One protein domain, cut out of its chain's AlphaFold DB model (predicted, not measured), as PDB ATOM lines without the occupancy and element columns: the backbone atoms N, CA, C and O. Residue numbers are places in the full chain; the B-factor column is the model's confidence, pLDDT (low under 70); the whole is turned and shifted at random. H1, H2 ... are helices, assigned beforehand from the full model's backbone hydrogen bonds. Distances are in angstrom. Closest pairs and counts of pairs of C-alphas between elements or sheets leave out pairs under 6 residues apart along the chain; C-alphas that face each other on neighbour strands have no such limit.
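AT A GLANCE: This is residues 519 to 666 of the 1124 residues of the protein "Hypothetical protein" of Symbiodinium pilosum (UniProt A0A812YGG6). A rounded cluster of crossed helices: H1 lies across the beginning of H2 and H5 across its other end, while the short helix H4 packs slantwise on H2 near the middle of the whole. Away from H2, the longest helix, H6, slants past, and H7 folds back from its end to make a V with it; long links wind between these parts. The printed part has 148 residues with seven named helices, H1 to H7 in that order, and no named strand, the class being all helix with 80 residues in helices. It is compact, with a radius of gyration of the C-alphas of 14.7 A and spans of 40 by 36 by 32 A.

HOW THE PARTS SIT: H1, residues 525 to 534, touches H2, residues 550 to 563, and H2 touches it with residues 550 to 551 alone; the closest C-alphas, of Glu 528 and Gly 550, are 4.7 A apart, and the lines are only just about perpendicular at 72 degrees. H2 is the hub, touching three helices. H3, residues 565 to 570, is close to H2 but not clearly touching, with the C-alphas of Ala 560 and Leu 568 closest at 7.3 A. H4, residues 579 to 586, touches H2 at a steep tilt of 50 degrees, opposite ways, with the C-alphas of Ala 554 and Ala 582 closest at 4.7 A. H1 and H4 only just touch, with 3 pairs of C-alphas within 8 A, closest at Val 531 and Ala 586, 6.7 A. H5, residues 608 to 620, touches residues 561 to 562 of H2 alone, about perpendicular at 75 degrees, with the C-alphas of Val 562 and Val 615 closest at 5.5 A. H5 also touches H3 at a shallow tilt of 23 degrees, opposite ways, closest at the C-alphas of Ser 565 and Asp 612, 7.7 A. H6, residues 635 to 653, touches H7, residues 657 to 666, with its residues 646 to 650 alone, at a steep tilt of 52 degrees, opposite ways; the C-alphas of Ser 650 and Trp 657 are closest at 5.4 A. H6 is close to H1 but not clearly touching, the C-alphas of Leu 534 and Tyr 653 being closest at 6.7 A. H2 and H6 are apart. Every O i to N i+4 pair is within hydrogen-bond range in H1 to H6, and 5 of 6 in H7.

IN THESE COORDINATES: H1 begins with C-alpha 525 at (81.415, 206.951, 0.573). H2 is 19.7 A from first to last C-alpha, H5 18.7 A and H6 26.2 A. H6 begins with C-alpha 635 at (107.177, 225.920, -18.612), and H7 ends with C-alpha 666 at (113.711, 209.534, -8.830).

THE WHOLE: The two C-alphas farthest apart, of Thr 620 and Leu 666, are 46.4 A apart. The printed part has no cut. The links H1 to H2, H4 to H5 and H5 to H6 are long. The mean pLDDT of the printed part is 87.9, with residues 592 to 593, 623 to 624 and 659 to 666 under 70.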
ATOM      1  N   ALA A 519      80.122 217.961  -7.764       87.81
ATOM      2  CA  ALA A 519      79.425 218.732  -6.731       87.81
ATOM      3  C   ALA A 519      79.747 218.202  -5.319       87.81
ATOM      4  O   ALA A 519      79.985 217.012  -5.147       87.81
ATOM      5  N   VAL A 520      79.654 219.054  -4.288       88.62
ATOM      6  CA  VAL A 520      79.878 218.665  -2.873       88.62
ATOM      7  C   VAL A 520      78.948 217.525  -2.428       88.62
ATOM      8  O   VAL A 520      79.379 216.616  -1.738       88.62
ATOM      9  N   LYS A 521      77.687 217.527  -2.883       89.00
ATOM     10  CA  LYS A 521      76.714 216.437  -2.649       89.00
ATOM     11  C   LYS A 521      76.940 215.189  -3.525       89.00
ATOM     12  O   LYS A 521      76.215 214.213  -3.379       89.00
ATOM     13  N   GLY A 522      77.848 215.260  -4.500       86.50
ATOM     14  CA  GLY A 522      78.223 214.148  -5.380       86.50
ATOM     15  C   GLY A 522      79.394 213.322  -4.837       86.50
ATOM     16  O   GLY A 522      79.699 212.273  -5.399       86.50
ATOM     17  N   LEU A 523      80.017 213.783  -3.747       89.06
ATOM     18  CA  LEU A 523      80.992 213.030  -2.967       89.06
ATOM     19  C   LEU A 523      80.280 211.821  -2.347       89.06
ATOM     20  O   LEU A 523      79.261 211.965  -1.674       89.06
ATOM     21  N   LYS A 524      80.788 210.622  -2.636       89.69
ATOM     22  CA  LYS A 524      80.232 209.347  -2.165       89.69
ATOM     23  C   LYS A 524      81.166 208.721  -1.134       89.69
ATOM     24  O   LYS A 524      82.366 208.993  -1.128       89.69
ATOM     25  N   ARG A 525      80.640 207.768  -0.369       88.44
ATOM     26  CA  ARG A 525      81.415 206.951   0.573       88.44
ATOM     27  C   ARG A 525      82.693 206.344  -0.035       88.44
ATOM     28  O   ARG A 525      83.740 206.400   0.587       88.44
ATOM     29  N   ALA A 526      82.647 205.873  -1.284       85.81
ATOM     30  CA  ALA A 526      83.833 205.347  -1.973       85.81
ATOM     31  C   ALA A 526      84.942 206.402  -2.191       85.81
ATOM     32  O   ALA A 526      86.123 206.072  -2.149       85.81
ATOM     33  N   SER A 527      84.587 207.679  -2.395       86.56
ATOM     34  CA  SER A 527      85.577 208.766  -2.439       86.56
ATOM     35  C   SER A 527      86.080 209.160  -1.045       86.56
ATOM     36  O   SER A 527      87.237 209.540  -0.922       86.56
ATOM     37  N   GLU A 528      85.265 209.019   0.006       91.19
ATOM     38  CA  GLU A 528      85.694 209.207   1.405       91.19
ATOM     39  C   GLU A 528      86.723 208.150   1.819       91.19
ATOM     40  O   GLU A 528      87.812 208.493   2.279       91.19
ATOM     41  N   GLU A 529      86.417 206.879   1.559       89.12
ATOM     42  CA  GLU A 529      87.289 205.738   1.852       89.12
ATOM     43  C   GLU A 529      88.637 205.844   1.109       89.12
ATOM     44  O   GLU A 529      89.679 205.540   1.688       89.12
ATOM     45  N   LEU A 530      88.664 206.371  -0.123       87.69
ATOM     46  CA  LEU A 530      89.917 206.569  -0.864       87.69
ATOM     47  C   LEU A 530      90.737 207.778  -0.354       87.69
ATOM     48  O   LEU A 530      91.964 207.686  -0.299       87.69
ATOM     49  N   VAL A 531      90.107 208.872   0.111       90.50
ATOM     50  CA  VAL A 531      90.830 209.951   0.832       90.50
ATOM     51  C   VAL A 531      91.464 209.419   2.116       90.50
ATOM     52  O   VAL A 531      92.618 209.736   2.403       90.50
ATOM     53  N   PHE A 532      90.730 208.602   2.876       91.06
ATOM     54  CA  PHE A 532      91.215 208.004   4.120       91.06
ATOM     55  C   PHE A 532      92.449 207.121   3.887       91.06
ATOM     56  O   PHE A 532      93.458 207.278   4.576       91.06
ATOM     57  N   LEU A 533      92.414 206.261   2.864       87.62
ATOM     58  CA  LEU A 533      93.547 205.411   2.483       87.62
ATOM     59  C   LEU A 533      94.778 206.232   2.054       87.62
ATOM     60  O   LEU A 533      95.887 205.937   2.492       87.62
ATOM     61  N   LEU A 534      94.604 207.312   1.283       86.88
ATOM     62  CA  LEU A 534      95.710 208.202   0.878       86.88
ATOM     63  C   LEU A 534      96.285 209.065   2.018       86.88
ATOM     64  O   LEU A 534      97.346 209.671   1.861       86.88
ATOM     65  N   ARG A 535      95.617 209.106   3.171       90.75
ATOM     66  CA  ARG A 535      96.141 209.658   4.431       90.75
ATOM     67  C   ARG A 535      96.745 208.584   5.346       90.75
ATOM     68  O   ARG A 535      96.949 208.837   6.532       90.75
ATOM     69  N   ALA A 536      96.966 207.380   4.809       87.50
ATOM     70  CA  ALA A 536      97.342 206.177   5.547       87.50
ATOM     71  C   ALA A 536      96.418 205.922   6.752       87.50
ATOM     72  O   ALA A 536      96.878 205.749   7.876       87.50
ATOM     73  N   CYS A 537      95.101 205.952   6.531       83.88
ATOM     74  CA  CYS A 537      94.086 205.815   7.581       83.88
ATOM     75  C   CYS A 537      94.195 206.902   8.677       83.88
ATOM     76  O   CYS A 537      94.090 206.608   9.867       83.88
ATOM     77  N   ASP A 538      94.433 208.152   8.254       81.94
ATOM     78  CA  ASP A 538      94.740 209.326   9.096       81.94
ATOM     79  C   ASP A 538      95.983 209.144  10.022       81.94
ATOM     80  O   ASP A 538      96.133 209.863  11.010       81.94
ATOM     81  N   GLN A 539      96.921 208.237   9.690       83.69
ATOM     82  CA  GLN A 539      98.246 208.152  10.345       83.69
ATOM     83  C   GLN A 539      99.206 209.278   9.919       83.69
ATOM     84  O   GLN A 539     100.148 209.587  10.650       83.69
ATOM     85  N   TYR A 540      99.013 209.861   8.733       89.31
ATOM     86  CA  TYR A 540      99.860 210.936   8.206       89.31
ATOM     87  C   TYR A 540      99.572 212.296   8.855       89.31
ATOM     88  O   TYR A 540      98.433 212.608   9.217       89.31
ATOM     89  N   GLN A 541     100.591 213.161   8.943       92.00
ATOM     90  CA  GLN A 541     100.484 214.490   9.549       92.00
ATOM     91  C   GLN A 541      99.750 215.491   8.632       92.00
ATOM     92  O   GLN A 541     100.331 216.413   8.047       92.00
ATOM     93  N   VAL A 542      98.431 215.324   8.523       94.50
ATOM     94  CA  VAL A 542      97.523 216.246   7.833       94.50
ATOM     95  C   VAL A 542      97.475 217.588   8.572       94.50
ATOM     96  O   VAL A 542      97.147 217.660   9.754       94.50
ATOM     97  N   THR A 543      97.765 218.682   7.864       93.75
ATOM     98  CA  THR A 543      97.768 220.041   8.438       93.75
ATOM     99  C   THR A 543      96.412 220.749   8.287       93.75
ATOM    100  O   THR A 543      96.098 221.664   9.051       93.75
ATOM    101  N   ILE A 544      95.600 220.358   7.298       94.62
ATOM    102  CA  ILE A 544      94.334 221.013   6.939       94.62
ATOM    103  C   ILE A 544      93.237 219.955   6.778       94.62
ATOM    104  O   ILE A 544      93.320 219.097   5.902       94.62
ATOM    105  N   GLY A 545      92.188 220.045   7.603       93.50
ATOM    106  CA  GLY A 545      91.071 219.093   7.596       93.50
ATOM    107  C   GLY A 545      91.466 217.695   8.081       93.50
ATOM    108  O   GLY A 545      91.058 216.706   7.476       93.50
ATOM    109  N   ALA A 546      92.301 217.605   9.121       93.62
ATOM    110  CA  ALA A 546      92.677 216.340   9.757       93.62
ATOM    111  C   ALA A 546      91.443 215.648  10.364       93.62
ATOM    112  O   ALA A 546      90.620 216.315  10.990       93.62
ATOM    113  N   GLY A 547      91.290 214.340  10.140       91.94
ATOM    114  CA  GLY A 547      90.100 213.574  10.541       91.94
ATOM    115  C   GLY A 547      88.814 213.889   9.755       91.94
ATOM    116  O   GLY A 547      87.815 213.196   9.920       91.94
ATOM    117  N   GLU A 548      88.817 214.898   8.875       94.94
ATOM    118  CA  GLU A 548      87.698 215.202   7.979       94.94
ATOM    119  C   GLU A 548      87.936 214.627   6.581       94.94
ATOM    120  O   GLU A 548      89.018 214.771   6.012       94.94
ATOM    121  N   GLN A 549      86.907 214.003   6.006       93.50
ATOM    122  CA  GLN A 549      86.948 213.297   4.717       93.50
ATOM    123  C   GLN A 549      85.737 213.712   3.855       93.50
ATOM    124  O   GLN A 549      84.755 214.241   4.381       93.50
ATOM    125  N   GLY A 550      85.811 213.529   2.529       93.88
ATOM    126  CA  GLY A 550      84.696 213.754   1.591       93.88
ATOM    127  C   GLY A 550      83.903 215.040   1.795       93.88
ATOM    128  O   GLY A 550      84.454 216.141   1.713       93.88
ATOM    129  N   GLN A 551      82.590 214.922   2.029       95.06
ATOM    130  CA  GLN A 551      81.734 216.106   2.155       95.06
ATOM    131  C   GLN A 551      82.110 216.983   3.365       95.06
ATOM    132  O   GLN A 551      81.976 218.207   3.275       95.06
ATOM    133  N   ALA A 552      82.621 216.404   4.456       95.44
ATOM    134  CA  ALA A 552      83.150 217.175   5.581       95.44
ATOM    135  C   ALA A 552      84.391 217.972   5.141       95.44
ATOM    136  O   ALA A 552      84.364 219.202   5.145       95.44
ATOM    137  N   LEU A 553      85.401 217.292   4.581       96.19
ATOM    138  CA  LEU A 553      86.644 217.913   4.102       96.19
ATOM    139  C   LEU A 553      86.407 219.033   3.076       96.19
ATOM    140  O   LEU A 553      87.023 220.097   3.163       96.19
ATOM    141  N   ALA A 554      85.486 218.838   2.127       95.81
ATOM    142  CA  ALA A 554      85.128 219.870   1.156       95.81
ATOM    143  C   ALA A 554      84.527 221.120   1.832       95.81
ATOM    144  O   ALA A 554      84.868 222.249   1.469       95.81
ATOM    145  N   ASN A 555      83.673 220.934   2.845       95.50
ATOM    146  CA  ASN A 555      83.109 222.032   3.631       95.50
ATOM    147  C   ASN A 555      84.161 222.698   4.535       95.50
ATOM    148  O   ASN A 555      84.144 223.921   4.669       95.50
ATOM    149  N   ALA A 556      85.092 221.934   5.114       95.62
ATOM    150  CA  ALA A 556      86.185 222.445   5.939       95.62
ATOM    151  C   ALA A 556      87.181 223.286   5.134       95.62
ATOM    152  O   ALA A 556      87.579 224.360   5.577       95.62
ATOM    153  N   LEU A 557      87.533 222.864   3.915       95.31
ATOM    154  CA  LEU A 557      88.374 223.654   3.011       95.31
ATOM    155  C   LEU A 557      87.705 224.994   2.654       95.31
ATOM    156  O   LEU A 557      88.349 226.046   2.699       95.31
ATOM    157  N   LEU A 558      86.401 224.980   2.350       94.38
ATOM    158  CA  LEU A 558      85.630 226.189   2.038       94.38
ATOM    159  C   LEU A 558      85.446 227.107   3.261       94.38
ATOM    160  O   LEU A 558      85.608 228.324   3.149       94.38
ATOM    161  N   SER A 559      85.151 226.553   4.440       93.81
ATOM    162  CA  SER A 559      84.971 227.336   5.669       93.81
ATOM    163  C   SER A 559      86.299 227.886   6.199       93.81
ATOM    164  O   SER A 559      86.353 229.048   6.610       93.81
ATOM    165  N   ALA A 560      87.397 227.129   6.095       94.00
ATOM    166  CA  ALA A 560      88.740 227.592   6.433       94.00
ATOM    167  C   ALA A 560      89.186 228.754   5.534       94.00
ATOM    168  O   ALA A 560      89.809 229.693   6.031       94.00
ATOM    169  N   GLN A 561      88.819 228.760   4.247       93.00
ATOM    170  CA  GLN A 561      89.072 229.907   3.370       93.00
ATOM    171  C   GLN A 561      88.363 231.172   3.878       93.00
ATOM    172  O   GLN A 561      88.978 232.234   3.912       93.00
ATOM    173  N   VAL A 562      87.099 231.080   4.310       91.88
ATOM    174  CA  VAL A 562      86.310 232.254   4.737       91.88
ATOM    175  C   VAL A 562      86.630 232.706   6.169       91.88
ATOM    176  O   VAL A 562      86.677 233.913   6.427       91.88
ATOM    177  N   GLY A 563      86.835 231.772   7.100       90.12
ATOM    178  CA  GLY A 563      87.010 232.037   8.534       90.12
ATOM    179  C   GLY A 563      88.455 231.980   9.045       90.12
ATOM    180  O   GLY A 563      88.757 232.585  10.072       90.12
ATOM    181  N   ALA A 564      89.360 231.294   8.341       91.31
ATOM    182  CA  ALA A 564      90.713 230.982   8.814       91.31
ATOM    183  C   ALA A 564      91.817 231.224   7.760       91.31
ATOM    184  O   ALA A 564      92.898 230.636   7.855       91.31
ATOM    185  N   SER A 565      91.595 232.120   6.788       89.69
ATOM    186  CA  SER A 565      92.544 232.427   5.699       89.69
ATOM    187  C   SER A 565      93.964 232.750   6.182       89.69
ATOM    188  O   SER A 565      94.946 232.351   5.558       89.69
ATOM    189  N   THR A 566      94.101 233.411   7.332       89.94
ATOM    190  CA  THR A 566      95.393 233.714   7.966       89.94
ATOM    191  C   THR A 566      96.113 232.467   8.489       89.94
ATOM    192  O   THR A 566      97.341 232.403   8.407       89.94
ATOM    193  N   ARG A 567      95.379 231.452   8.973       90.25
ATOM    194  CA  ARG A 567      95.942 230.148   9.367       90.25
ATOM    195  C   ARG A 567      96.375 229.353   8.135       90.25
ATOM    196  O   ARG A 567      97.499 228.863   8.121       90.25
ATOM    197  N   LEU A 568      95.546 229.317   7.085       92.06
ATOM    198  CA  LEU A 568      95.891 228.708   5.791       92.06
ATOM    199  C   LEU A 568      97.182 229.314   5.215       92.06
ATOM    200  O   LEU A 568      98.125 228.585   4.906       92.06
ATOM    201  N   ARG A 569      97.288 230.652   5.175       90.00
ATOM    202  CA  ARG A 569      98.515 231.345   4.746       90.00
ATOM    203  C   ARG A 569      99.726 231.019   5.625       90.00
ATOM    204  O   ARG A 569     100.810 230.817   5.080       90.00
ATOM    205  N   LYS A 570      99.562 230.930   6.953       92.00
ATOM    206  CA  LYS A 570     100.647 230.548   7.882       92.00
ATOM    207  C   LYS A 570     101.113 229.099   7.673       92.00
ATOM    208  O   LYS A 570     102.301 228.837   7.817       92.00
ATOM    209  N   ALA A 571     100.213 228.195   7.288       91.12
ATOM    210  CA  ALA A 571     100.537 226.823   6.892       91.12
ATOM    211  C   ALA A 571     101.176 226.718   5.488       91.12
ATOM    212  O   ALA A 571     101.585 225.638   5.084       91.12
ATOM    213  N   GLY A 572     101.274 227.819   4.731       91.31
ATOM    214  CA  GLY A 572     101.822 227.833   3.368       91.31
ATOM    215  C   GLY A 572     100.788 227.621   2.255       91.31
ATOM    216  O   GLY A 572     101.148 227.671   1.080       91.31
ATOM    217  N   PHE A 573      99.503 227.461   2.586       93.38
ATOM    218  CA  PHE A 573      98.423 227.275   1.616       93.38
ATOM    219  C   PHE A 573      98.106 228.599   0.892       93.38
ATOM    220  O   PHE A 573      97.248 229.381   1.302       93.38
ATOM    221  N   LYS A 574      98.839 228.875  -0.193       91.31
ATOM    222  CA  LYS A 574      98.748 230.112  -0.999       91.31
ATOM    223  C   LYS A 574      97.931 229.922  -2.280       91.31
ATOM    224  O   LYS A 574      98.340 230.326  -3.367       91.31
ATOM    225  N   GLN A 575      96.780 229.271  -2.139       94.25
ATOM    226  CA  GLN A 575      95.915 228.864  -3.241       94.25
ATOM    227  C   GLN A 575      94.472 229.320  -2.988       94.25
ATOM    228  O   GLN A 575      93.974 229.245  -1.867       94.25
ATOM    229  N   LYS A 576      93.778 229.765  -4.043       94.19
ATOM    230  CA  LYS A 576      92.343 230.080  -3.988       94.19
ATOM    231  C   LYS A 576      91.543 228.781  -3.814       94.19
ATOM    232  O   LYS A 576      91.485 227.995  -4.762       94.19
ATOM    233  N   VAL A 577      90.896 228.575  -2.661       94.75
ATOM    234  CA  VAL A 577      89.918 227.482  -2.488       94.75
ATOM    235  C   VAL A 577      88.623 227.826  -3.227       94.75
ATOM    236  O   VAL A 577      87.765 228.547  -2.725       94.75
ATOM    237  N   THR A 578      88.502 227.319  -4.448       93.69
ATOM    238  CA  THR A 578      87.249 227.279  -5.213       93.69
ATOM    239  C   THR A 578      86.408 226.076  -4.788       93.69
ATOM    240  O   THR A 578      86.947 225.093  -4.273       93.69
ATOM    241  N   THR A 579      85.102 226.080  -5.080       92.81
ATOM    242  CA  THR A 579      84.262 224.878  -4.881       92.81
ATOM    243  C   THR A 579      84.803 223.697  -5.692       92.81
ATOM    244  O   THR A 579      84.810 222.566  -5.215       92.81
ATOM    245  N   ARG A 580      85.348 223.971  -6.889       92.12
ATOM    246  CA  ARG A 580      86.049 222.979  -7.716       92.12
ATOM    247  C   ARG A 580      87.264 222.384  -6.998       92.12
ATOM    248  O   ARG A 580      87.411 221.168  -6.996       92.12
ATOM    249  N   LEU A 581      88.119 223.217  -6.395       94.00
ATOM    250  CA  LEU A 581      89.313 222.747  -5.689       94.00
ATOM    251  C   LEU A 581      88.947 221.934  -4.443       94.00
ATOM    252  O   LEU A 581      89.514 220.869  -4.238       94.00
ATOM    253  N   ALA A 582      87.975 222.398  -3.653       94.88
ATOM    254  CA  ALA A 582      87.524 221.700  -2.451       94.88
ATOM    255  C   ALA A 582      86.921 220.317  -2.763       94.88
ATOM    256  O   ALA A 582      87.295 219.332  -2.133       94.88
ATOM    257  N   VAL A 583      86.043 220.221  -3.770       93.88
ATOM    258  CA  VAL A 583      85.469 218.932  -4.202       93.88
ATOM    259  C   VAL A 583      86.525 218.036  -4.848       93.88
ATOM    260  O   VAL A 583      86.523 216.836  -4.608       93.88
ATOM    261  N   GLY A 584      87.451 218.595  -5.629       93.56
ATOM    262  CA  GLY A 584      88.530 217.823  -6.247       93.56
ATOM    263  C   GLY A 584      89.509 217.224  -5.233       93.56
ATOM    264  O   GLY A 584      89.866 216.056  -5.350       93.56
ATOM    265  N   LEU A 585      89.886 217.996  -4.206       94.44
ATOM    266  CA  LEU A 585      90.766 217.542  -3.124       94.44
ATOM    267  C   LEU A 585      90.093 216.547  -2.170       94.44
ATOM    268  O   LEU A 585      90.808 215.804  -1.511       94.44
ATOM    269  N   ALA A 586      88.761 216.522  -2.085       95.06
ATOM    270  CA  ALA A 586      88.016 215.629  -1.191       95.06
ATOM    271  C   ALA A 586      87.309 214.455  -1.902       95.06
ATOM    272  O   ALA A 586      86.703 213.619  -1.238       95.06
ATOM    273  N   GLY A 587      87.338 214.412  -3.237       89.75
ATOM    274  CA  GLY A 587      86.534 213.502  -4.061       89.75
ATOM    275  C   GLY A 587      87.309 212.509  -4.924       89.75
ATOM    276  O   GLY A 587      86.730 211.958  -5.850       89.75
ATOM    277  N   PRO A 588      88.594 212.266  -4.637       81.88
ATOM    278  CA  PRO A 588      89.520 211.624  -5.560       81.88
ATOM    279  C   PRO A 588      89.616 212.103  -7.014       81.88
ATOM    280  O   PRO A 588      90.150 211.400  -7.870       81.88
ATOM    281  N   TYR A 589      89.161 213.322  -7.316       89.25
ATOM    282  CA  TYR A 589      89.092 213.815  -8.690       89.25
ATOM    283  C   TYR A 589      90.382 214.549  -9.096       89.25
ATOM    284  O   TYR A 589      90.480 215.774  -8.983       89.25
ATOM    285  N   TRP A 590      91.362 213.829  -9.644       86.06
ATOM    286  CA  TRP A 590      92.576 214.389 -10.264       86.06
ATOM    287  C   TRP A 590      92.963 213.662 -11.557       86.06
ATOM    288  O   TRP A 590      92.526 212.549 -11.830       86.06
ATOM    289  N   GLY A 591      93.786 214.317 -12.380       80.69
ATOM    290  CA  GLY A 591      94.278 213.755 -13.639       80.69
ATOM    291  C   GLY A 591      93.446 214.154 -14.862       80.69
ATOM    292  O   GLY A 591      92.894 215.254 -14.934       80.69
ATOM    293  N   THR A 592      93.439 213.286 -15.876       61.47
ATOM    294  CA  THR A 592      93.066 213.635 -17.261       61.47
ATOM    295  C   THR A 592      91.674 213.181 -17.702       61.47
ATOM    296  O   THR A 592      91.137 213.767 -18.640       61.47
ATOM    297  N   GLN A 593      91.085 212.171 -17.055       60.19
ATOM    298  CA  GLN A 593      89.874 211.498 -17.547       60.19
ATOM    299  C   GLN A 593      88.581 212.310 -17.346       60.19
ATOM    300  O   GLN A 593      87.667 212.236 -18.166       60.19
ATOM    301  N   GLU A 594      88.476 213.108 -16.276       76.12
ATOM    302  CA  GLU A 594      87.190 213.682 -15.861       76.12
ATOM    303  C   GLU A 594      87.092 215.209 -15.970       76.12
ATOM    304  O   GLU A 594      87.974 215.972 -15.572       76.12
ATOM    305  N   LYS A 595      85.919 215.691 -16.402       79.56
ATOM    306  CA  LYS A 595      85.580 217.127 -16.510       79.56
ATOM    307  C   LYS A 595      85.769 217.906 -15.196       79.56
ATOM    308  O   LYS A 595      86.020 219.119 -15.210       79.56
ATOM    309  N   HIS A 596      85.624 217.237 -14.056       80.12
ATOM    310  CA  HIS A 596      85.706 217.835 -12.725       80.12
ATOM    311  C   HIS A 596      87.040 217.575 -12.003       80.12
ATOM    312  O   HIS A 596      87.312 218.266 -11.025       80.12
ATOM    313  N   ALA A 597      87.915 216.725 -12.551       89.12
ATOM    314  CA  ALA A 597      89.241 216.460 -12.000       89.12
ATOM    315  C   ALA A 597      90.129 217.712 -11.897       89.12
ATOM    316  O   ALA A 597      90.045 218.647 -12.705       89.12
ATOM    317  N   LEU A 598      91.018 217.726 -10.911       93.44
ATOM    318  CA  LEU A 598      92.064 218.728 -10.766       93.44
ATOM    319  C   LEU A 598      93.219 218.451 -11.726       93.44
ATOM    320  O   LEU A 598      93.678 217.319 -11.882       93.44
ATOM    321  N   MET A 599      93.704 219.522 -12.346       92.50
ATOM    322  CA  MET A 599      94.924 219.539 -13.146       92.50
ATOM    323  C   MET A 599      95.870 220.609 -12.600       92.50
ATOM    324  O   MET A 599      95.435 221.538 -11.924       92.50
ATOM    325  N   VAL A 600      97.137 220.571 -13.023       92.38
ATOM    326  CA  VAL A 600      98.131 221.644 -12.810       92.38
ATOM    327  C   VAL A 600      97.548 223.042 -13.091       92.38
ATOM    328  O   VAL A 600      97.847 224.005 -12.393       92.38
ATOM    329  N   ALA A 601      96.651 223.160 -14.080       93.06
ATOM    330  CA  ALA A 601      95.950 224.399 -14.413       93.06
ATOM    331  C   ALA A 601      95.212 225.052 -13.224       93.06
ATOM    332  O   ALA A 601      95.193 226.279 -13.143       93.06
ATOM    333  N   ASP A 602      94.642 224.264 -12.308       94.31
ATOM    334  CA  ASP A 602      93.837 224.738 -11.179       94.31
ATOM    335  C   ASP A 602      94.697 225.395 -10.056       94.31
ATOM    336  O   ASP A 602      94.200 226.245  -9.312       94.31
ATOM    337  N   PHE A 603      96.010 225.111  -9.983       95.31
ATOM    338  CA  PHE A 603      96.934 225.542  -8.908       95.31
ATOM    339  C   PHE A 603      97.631 226.904  -9.157       95.31
ATOM    340  O   PHE A 603      98.857 227.061  -9.069       95.31
ATOM    341  N   VAL A 604      96.848 227.920  -9.528       94.62
ATOM    342  CA  VAL A 604      97.329 229.279  -9.855       94.62
ATOM    343  C   VAL A 604      97.760 230.063  -8.609       94.62
ATOM    344  O   VAL A 604      96.962 230.260  -7.694       94.62
ATOM    345  N   ALA A 605      98.991 230.593  -8.614       86.00
ATOM    346  CA  ALA A 605      99.473 231.490  -7.561       86.00
ATOM    347  C   ALA A 605      98.588 232.731  -7.426       86.00
ATOM    348  O   ALA A 605      98.174 233.323  -8.424       86.00
ATOM    349  N   ARG A 606      98.373 233.156  -6.181       90.88
ATOM    350  CA  ARG A 606      97.754 234.436  -5.843       90.88
ATOM    351  C   ARG A 606      98.568 235.145  -4.770       90.88
ATOM    352  O   ARG A 606      99.138 234.497  -3.891       90.88
ATOM    353  N   ALA A 607      98.631 236.467  -4.854       92.31
ATOM    354  CA  ALA A 607      99.156 237.305  -3.788       92.31
ATOM    355  C   ALA A 607      98.200 237.290  -2.584       92.31
ATOM    356  O   ALA A 607      96.990 237.122  -2.738       92.31
ATOM    357  N   ASP A 608      98.723 237.533  -1.381       90.44
ATOM    358  CA  ASP A 608      97.912 237.496  -0.155       90.44
ATOM    359  C   ASP A 608      96.741 238.504  -0.197       90.44
ATOM    360  O   ASP A 608      95.650 238.199   0.278       90.44
ATOM    361  N   ALA A 609      96.927 239.646  -0.872       92.38
ATOM    362  CA  ALA A 609      95.878 240.638  -1.124       92.38
ATOM    363  C   ALA A 609      94.767 240.145  -2.076       92.38
ATOM    364  O   ALA A 609      93.605 240.489  -1.882       92.38
ATOM    365  N   GLU A 610      95.085 239.313  -3.076       93.06
ATOM    366  CA  GLU A 610      94.072 238.690  -3.944       93.06
ATOM    367  C   GLU A 610      93.291 237.602  -3.196       93.06
ATOM    368  O   GLU A 610      92.093 237.424  -3.418       93.06
ATOM    369  N   LEU A 611      93.959 236.879  -2.286       92.38
ATOM    370  CA  LEU A 611      93.305 235.905  -1.412       92.38
ATOM    371  C   LEU A 611      92.357 236.598  -0.425       92.38
ATOM    372  O   LEU A 611      91.243 236.119  -0.234       92.38
ATOM    373  N   ASP A 612      92.752 237.732   0.162       91.94
ATOM    374  CA  ASP A 612      91.875 238.514   1.044       91.94
ATOM    375  C   ASP A 612      90.723 239.193   0.286       91.94
ATOM    376  O   ASP A 612      89.597 239.191   0.785       91.94
ATOM    377  N   ALA A 613      90.951 239.680  -0.940       93.19
ATOM    378  CA  ALA A 613      89.878 240.159  -1.815       93.19
ATOM    379  C   ALA A 613      88.855 239.048  -2.112       93.19
ATOM    380  O   ALA A 613      87.657 239.254  -1.928       93.19
ATOM    381  N   PHE A 614      89.303 237.834  -2.452       91.75
ATOM    382  CA  PHE A 614      88.396 236.698  -2.654       91.75
ATOM    383  C   PHE A 614      87.632 236.295  -1.377       91.75
ATOM    384  O   PHE A 614      86.473 235.890  -1.447       91.75
ATOM    385  N   VAL A 615      88.228 236.441  -0.189       92.00
ATOM    386  CA  VAL A 615      87.504 236.218   1.078       92.00
ATOM    387  C   VAL A 615      86.422 237.278   1.306       92.00
ATOM    388  O   VAL A 615      85.379 236.961   1.877       92.00
ATOM    389  N   GLN A 616      86.610 238.511   0.828       91.00
ATOM    390  CA  GLN A 616      85.552 239.529   0.820       91.00
ATOM    391  C   GLN A 616      84.468 239.214  -0.228       91.00
ATOM    392  O   GLN A 616      83.283 239.315   0.092       91.00
ATOM    393  N   GLU A 617      84.841 238.751  -1.428       90.06
ATOM    394  CA  GLU A 617      83.895 238.271  -2.451       90.06
ATOM    395  C   GLU A 617      83.002 237.140  -1.911       90.06
ATOM    396  O   GLU A 617      81.781 237.234  -2.018       90.06
ATOM    397  N   LEU A 618      83.572 236.115  -1.261       87.25
ATOM    398  CA  LEU A 618      82.812 234.992  -0.679       87.25
ATOM    399  C   LEU A 618      81.860 235.395   0.458       87.25
ATOM    400  O   LEU A 618      80.901 234.676   0.731       87.25
ATOM    401  N   ARG A 619      82.126 236.511   1.146       86.56
ATOM    402  CA  ARG A 619      81.267 237.033   2.224       86.56
ATOM    403  C   ARG A 619      80.141 237.934   1.714       86.56
ATOM    404  O   ARG A 619      79.197 238.180   2.456       86.56
ATOM    405  N   THR A 620      80.256 238.451   0.491       83.50
ATOM    406  CA  THR A 620      79.335 239.454  -0.075       83.50
ATOM    407  C   THR A 620      78.492 238.910  -1.222       83.50
ATOM    408  O   THR A 620      77.340 239.311  -1.373       83.50
ATOM    409  N   ASN A 621      79.031 237.977  -2.007       75.44
ATOM    410  CA  ASN A 621      78.386 237.418  -3.184       75.44
ATOM    411  C   ASN A 621      78.098 235.925  -3.021       75.44
ATOM    412  O   ASN A 621      78.878 235.160  -2.453       75.44
ATOM    413  N   ARG A 622      76.986 235.486  -3.617       70.12
ATOM    414  CA  ARG A 622      76.705 234.062  -3.831       70.12
ATOM    415  C   ARG A 622      77.824 233.484  -4.718       70.12
ATOM    416  O   ARG A 622      78.156 234.133  -5.711       70.12
ATOM    417  N   PRO A 623      78.407 232.308  -4.407       64.75
ATOM    418  CA  PRO A 623      79.563 231.795  -5.140       64.75
ATOM    419  C   PRO A 623      79.253 231.665  -6.635       64.75
ATOM    420  O   PRO A 623      78.339 230.939  -7.035       64.75
ATOM    421  N   GLY A 624      80.011 232.403  -7.447       67.75
ATOM    422  CA  GLY A 624      79.922 232.351  -8.901       67.75
ATOM    423  C   GLY A 624      80.340 230.984  -9.442       67.75
ATOM    424  O   GLY A 624      80.998 230.196  -8.762       67.75
ATOM    425  N   HIS A 625      79.968 230.693 -10.686       71.31
ATOM    426  CA  HIS A 625      80.325 229.425 -11.314       71.31
ATOM    427  C   HIS A 625      81.827 229.413 -11.655       71.31
ATOM    428  O   HIS A 625      82.218 229.861 -12.730       71.31
ATOM    429  N   ASP A 626      82.664 228.905 -10.741       80.31
ATOM    430  CA  ASP A 626      84.128 228.864 -10.891       80.31
ATOM    431  C   ASP A 626      84.533 228.186 -12.215       80.31
ATOM    432  O   ASP A 626      84.431 226.967 -12.389       80.31
ATOM    433  N   GLN A 627      85.004 228.993 -13.166       85.62
ATOM    434  CA  GLN A 627      85.575 228.520 -14.422       85.62
ATOM    435  C   GLN A 627      87.009 228.037 -14.166       85.62
ATOM    436  O   GLN A 627      87.786 228.723 -13.499       85.62
ATOM    437  N   ARG A 628      87.382 226.864 -14.707       88.94
ATOM    438  CA  ARG A 628      88.764 226.358 -14.618       88.94
ATOM    439  C   ARG A 628      89.728 227.426 -15.173       88.94
ATOM    440  O   ARG A 628      89.472 227.920 -16.275       88.94
ATOM    441  N   PRO A 629      90.828 227.765 -14.471       91.62
ATOM    442  CA  PRO A 629      91.807 228.720 -14.977       91.62
ATOM    443  C   PRO A 629      92.416 228.282 -16.313       91.62
ATOM    444  O   PRO A 629      92.493 227.090 -16.618       91.62
ATOM    445  N   ALA A 630      92.905 229.246 -17.097       92.69
ATOM    446  CA  ALA A 630      93.637 228.944 -18.322       92.69
ATOM    447  C   ALA A 630      94.847 228.033 -18.017       92.69
ATOM    448  O   ALA A 630      95.548 228.280 -17.024       92.69
ATOM    449  N   PRO A 631      95.109 226.992 -18.833       90.50
ATOM    450  CA  PRO A 631      96.280 226.139 -18.652       90.50
ATOM    451  C   PRO A 631      97.571 226.968 -18.762       90.50
ATOM    452  O   PRO A 631      97.577 227.987 -19.459       90.50
ATOM    453  N   PRO A 632      98.655 226.565 -18.077       91.69
ATOM    454  CA  PRO A 632      99.934 227.254 -18.189       91.69
ATOM    455  C   PRO A 632     100.426 227.237 -19.640       91.69
ATOM    456  O   PRO A 632     100.416 226.200 -20.300       91.69
ATOM    457  N   ASN A 633     100.845 228.401 -20.134       92.50
ATOM    458  CA  ASN A 633     101.342 228.605 -21.500       92.50
ATOM    459  C   ASN A 633     102.873 228.752 -21.569       92.50
ATOM    460  O   ASN A 633     103.417 229.055 -22.630       92.50
ATOM    461  N   LYS A 634     103.546 228.559 -20.431       89.31
ATOM    462  CA  LYS A 634     104.993 228.619 -20.241       89.31
ATOM    463  C   LYS A 634     105.431 227.515 -19.280       89.31
ATOM    464  O   LYS A 634     104.657 227.143 -18.392       89.31
ATOM    465  N   ILE A 635     106.658 227.021 -19.433       84.12
ATOM    466  CA  ILE A 635     107.177 225.920 -18.612       84.12
ATOM    467  C   ILE A 635     107.391 226.343 -17.152       84.12
ATOM    468  O   ILE A 635     107.095 225.566 -16.252       84.12
ATOM    469  N   GLU A 636     107.777 227.594 -16.899       86.44
ATOM    470  CA  GLU A 636     108.022 228.119 -15.550       86.44
ATOM    471  C   GLU A 636     106.709 228.334 -14.775       86.44
ATOM    472  O   GLU A 636     106.647 228.113 -13.568       86.44
ATOM    473  N   ASP A 637     105.626 228.717 -15.465       89.50
ATOM    474  CA  ASP A 637     104.281 228.776 -14.875       89.50
ATOM    475  C   ASP A 637     103.743 227.365 -14.599       89.50
ATOM    476  O   ASP A 637     103.225 227.109 -13.512       89.50
ATOM    477  N   TRP A 638     103.924 226.422 -15.534       91.25
ATOM    478  CA  TRP A 638     103.580 225.014 -15.309       91.25
ATOM    479  C   TRP A 638     104.322 224.448 -14.094       91.25
ATOM    480  O   TRP A 638     103.681 223.931 -13.181       91.25
ATOM    481  N   GLU A 639     105.640 224.628 -14.019       87.06
ATOM    482  CA  GLU A 639     106.458 224.129 -12.913       87.06
ATOM    483  C   GLU A 639     106.060 224.784 -11.582       87.06
ATOM    484  O   GLU A 639     105.862 224.101 -10.577       87.06
ATOM    485  N   ALA A 640     105.849 226.104 -11.567       88.38
ATOM    486  CA  ALA A 640     105.408 226.801 -10.367       88.38
ATOM    487  C   ALA A 640     104.007 226.345  -9.910       88.38
ATOM    488  O   ALA A 640     103.746 226.299  -8.704       88.38
ATOM    489  N   ARG A 641     103.106 225.985 -10.840       93.31
ATOM    490  CA  ARG A 641     101.808 225.361 -10.528       93.31
ATOM    491  C   ARG A 641     101.976 223.937  -9.984       93.31
ATOM    492  O   ARG A 641     101.319 223.627  -8.998       93.31
ATOM    493  N   VAL A 642     102.877 223.115 -10.534       91.31
ATOM    494  CA  VAL A 642     103.194 221.767 -10.006       91.31
ATOM    495  C   VAL A 642     103.776 221.844  -8.592       91.31
ATOM    496  O   VAL A 642     103.313 221.139  -7.700       91.31
ATOM    497  N   ARG A 643     104.725 222.755  -8.333       89.56
ATOM    498  CA  ARG A 643     105.274 222.968  -6.980       89.56
ATOM    499  C   ARG A 643     104.163 223.320  -5.974       89.56
ATOM    500  O   ARG A 643     104.088 222.704  -4.914       89.56
ATOM    501  N   ARG A 644     103.243 224.228  -6.337       92.81
ATOM    502  CA  ARG A 644     102.073 224.580  -5.504       92.81
ATOM    503  C   ARG A 644     101.049 223.455  -5.367       92.81
ATOM    504  O   ARG A 644     100.421 223.363  -4.318       92.81
ATOM    505  N   GLN A 645     100.877 222.621  -6.393       93.19
ATOM    506  CA  GLN A 645     100.075 221.404  -6.303       93.19
ATOM    507  C   GLN A 645     100.651 220.504  -5.206       93.19
ATOM    508  O   GLN A 645      99.933 220.192  -4.263       93.19
ATOM    509  N   ASN A 646     101.946 220.189  -5.257       91.62
ATOM    510  CA  ASN A 646     102.604 219.331  -4.268       91.62
ATOM    511  C   ASN A 646     102.569 219.936  -2.847       91.62
ATOM    512  O   ASN A 646     102.322 219.211  -1.884       91.62
ATOM    513  N   ASP A 647     102.735 221.258  -2.705       92.19
ATOM    514  CA  ASP A 647     102.560 221.952  -1.419       92.19
ATOM    515  C   ASP A 647     101.132 221.781  -0.863       92.19
ATOM    516  O   ASP A 647     100.963 221.312   0.262       92.19
ATOM    517  N   VAL A 648     100.101 222.103  -1.656       94.31
ATOM    518  CA  VAL A 648      98.683 221.945  -1.270       94.31
ATOM    519  C   VAL A 648      98.358 220.494  -0.913       94.31
ATOM    520  O   VAL A 648      97.680 220.248   0.085       94.31
ATOM    521  N   TRP A 649      98.875 219.545  -1.689       93.12
ATOM    522  CA  TRP A 649      98.730 218.117  -1.441       93.12
ATOM    523  C   TRP A 649      99.314 217.704  -0.093       93.12
ATOM    524  O   TRP A 649      98.598 217.118   0.718       93.12
ATOM    525  N   SER A 650     100.556 218.096   0.202       93.56
ATOM    526  CA  SER A 650     101.191 217.771   1.484       93.56
ATOM    527  C   SER A 650     100.427 218.324   2.697       93.56
ATOM    528  O   SER A 650     100.345 217.680   3.737       93.56
ATOM    529  N   LEU A 651      99.771 219.480   2.565       94.94
ATOM    530  CA  LEU A 651      98.998 220.065   3.664       94.94
ATOM    531  C   LEU A 651      97.645 219.370   3.908       94.94
ATOM    532  O   LEU A 651      97.149 219.411   5.035       94.94
ATOM    533  N   VAL A 652      97.051 218.746   2.884       95.19
ATOM    534  CA  VAL A 652      95.699 218.144   2.931       95.19
ATOM    535  C   VAL A 652      95.728 216.614   3.072       95.19
ATOM    536  O   VAL A 652      94.774 216.041   3.604       95.19
ATOM    537  N   TYR A 653      96.809 215.956   2.639       94.06
ATOM    538  CA  TYR A 653      96.961 214.494   2.652       94.06
ATOM    539  C   TYR A 653      98.083 213.968   3.560       94.06
ATOM    540  O   TYR A 653      98.074 212.784   3.877       94.06
ATOM    541  N   GLY A 654      99.025 214.813   3.990       94.19
ATOM    542  CA  GLY A 654     100.144 214.412   4.848       94.19
ATOM    543  C   GLY A 654     101.454 215.079   4.442       94.19
ATOM    544  O   GLY A 654     101.817 215.065   3.262       94.19
ATOM    545  N   ALA A 655     102.179 215.653   5.405       90.44
ATOM    546  CA  ALA A 655     103.489 216.266   5.168       90.44
ATOM    547  C   ALA A 655     104.501 215.277   4.543       90.44
ATOM    548  O   ALA A 655     105.387 215.681   3.787       90.44
ATOM    549  N   GLU A 656     104.310 213.987   4.810       86.06
ATOM    550  CA  GLU A 656     105.033 212.820   4.305       86.06
ATOM    551  C   GLU A 656     105.055 212.747   2.771       86.06
ATOM    552  O   GLU A 656     106.079 212.396   2.189       86.06
ATOM    553  N   TRP A 657     103.979 213.166   2.092       81.44
ATOM    554  CA  TRP A 657     103.914 213.176   0.624       81.44
ATOM    555  C   TRP A 657     104.935 214.131  -0.024       81.44
ATOM    556  O   TRP A 657     105.249 213.997  -1.208       81.44
ATOM    557  N   LYS A 658     105.469 215.106   0.725       79.00
ATOM    558  CA  LYS A 658     106.359 216.149   0.194       79.00
ATOM    559  C   LYS A 658     107.774 215.662  -0.161       79.00
ATOM    560  O   LYS A 658     108.203 215.957  -1.279       79.00
ATOM    561  N   PRO A 659     108.525 214.968   0.721       68.19
ATOM    562  CA  PRO A 659     109.767 214.302   0.322       68.19
ATOM    563  C   PRO A 659     109.490 213.114  -0.606       68.19
ATOM    564  O   PRO A 659     110.152 212.983  -1.638       68.19
ATOM    565  N   ASP A 660     108.486 212.297  -0.277       61.47
ATOM    566  CA  ASP A 660     108.244 211.007  -0.917       61.47
ATOM    567  C   ASP A 660     107.966 211.128  -2.418       61.47
ATOM    568  O   ASP A 660     108.613 210.435  -3.195       61.47
ATOM    569  N   ILE A 661     107.093 212.041  -2.869       63.97
ATOM    570  CA  ILE A 661     106.772 212.170  -4.306       63.97
ATOM    571  C   ILE A 661     108.027 212.465  -5.144       63.97
ATOM    572  O   ILE A 661     108.152 211.947  -6.252       63.97
ATOM    573  N   LYS A 662     108.981 213.259  -4.630       61.00
ATOM    574  CA  LYS A 662     110.258 213.494  -5.327       61.00
ATOM    575  C   LYS A 662     111.193 212.284  -5.218       61.00
ATOM    576  O   LYS A 662     111.933 212.024  -6.160       61.00
ATOM    577  N   PHE A 663     111.176 211.573  -4.092       57.97
ATOM    578  CA  PHE A 663     111.996 210.382  -3.878       57.97
ATOM    579  C   PHE A 663     111.562 209.227  -4.789       57.97
ATOM    580  O   PHE A 663     112.364 208.798  -5.609       57.97
ATOM    581  N   TYR A 664     110.294 208.802  -4.737       61.03
ATOM    582  CA  TYR A 664     109.741 207.748  -5.600       61.03
ATOM    583  C   TYR A 664     109.929 208.058  -7.089       61.03
ATOM    584  O   TYR A 664     110.392 207.204  -7.833       61.03
ATOM    585  N   ALA A 665     109.652 209.295  -7.524       60.81
ATOM    586  CA  ALA A 665     109.840 209.705  -8.918       60.81
ATOM    587  C   ALA A 665     111.294 209.569  -9.418       60.81
ATOM    588  O   ALA A 665     111.514 209.454 -10.622       60.81
ATOM    589  N   LEU A 666     112.280 209.599  -8.516       56.97
ATOM    590  CA  LEU A 666     113.711 209.534  -8.830       56.97
ATOM    591  C   LEU A 666     114.390 208.244  -8.338       56.97
ATOM    592  O   LEU A 666     115.597 208.098  -8.526       56.97
TER     593      LEU A 666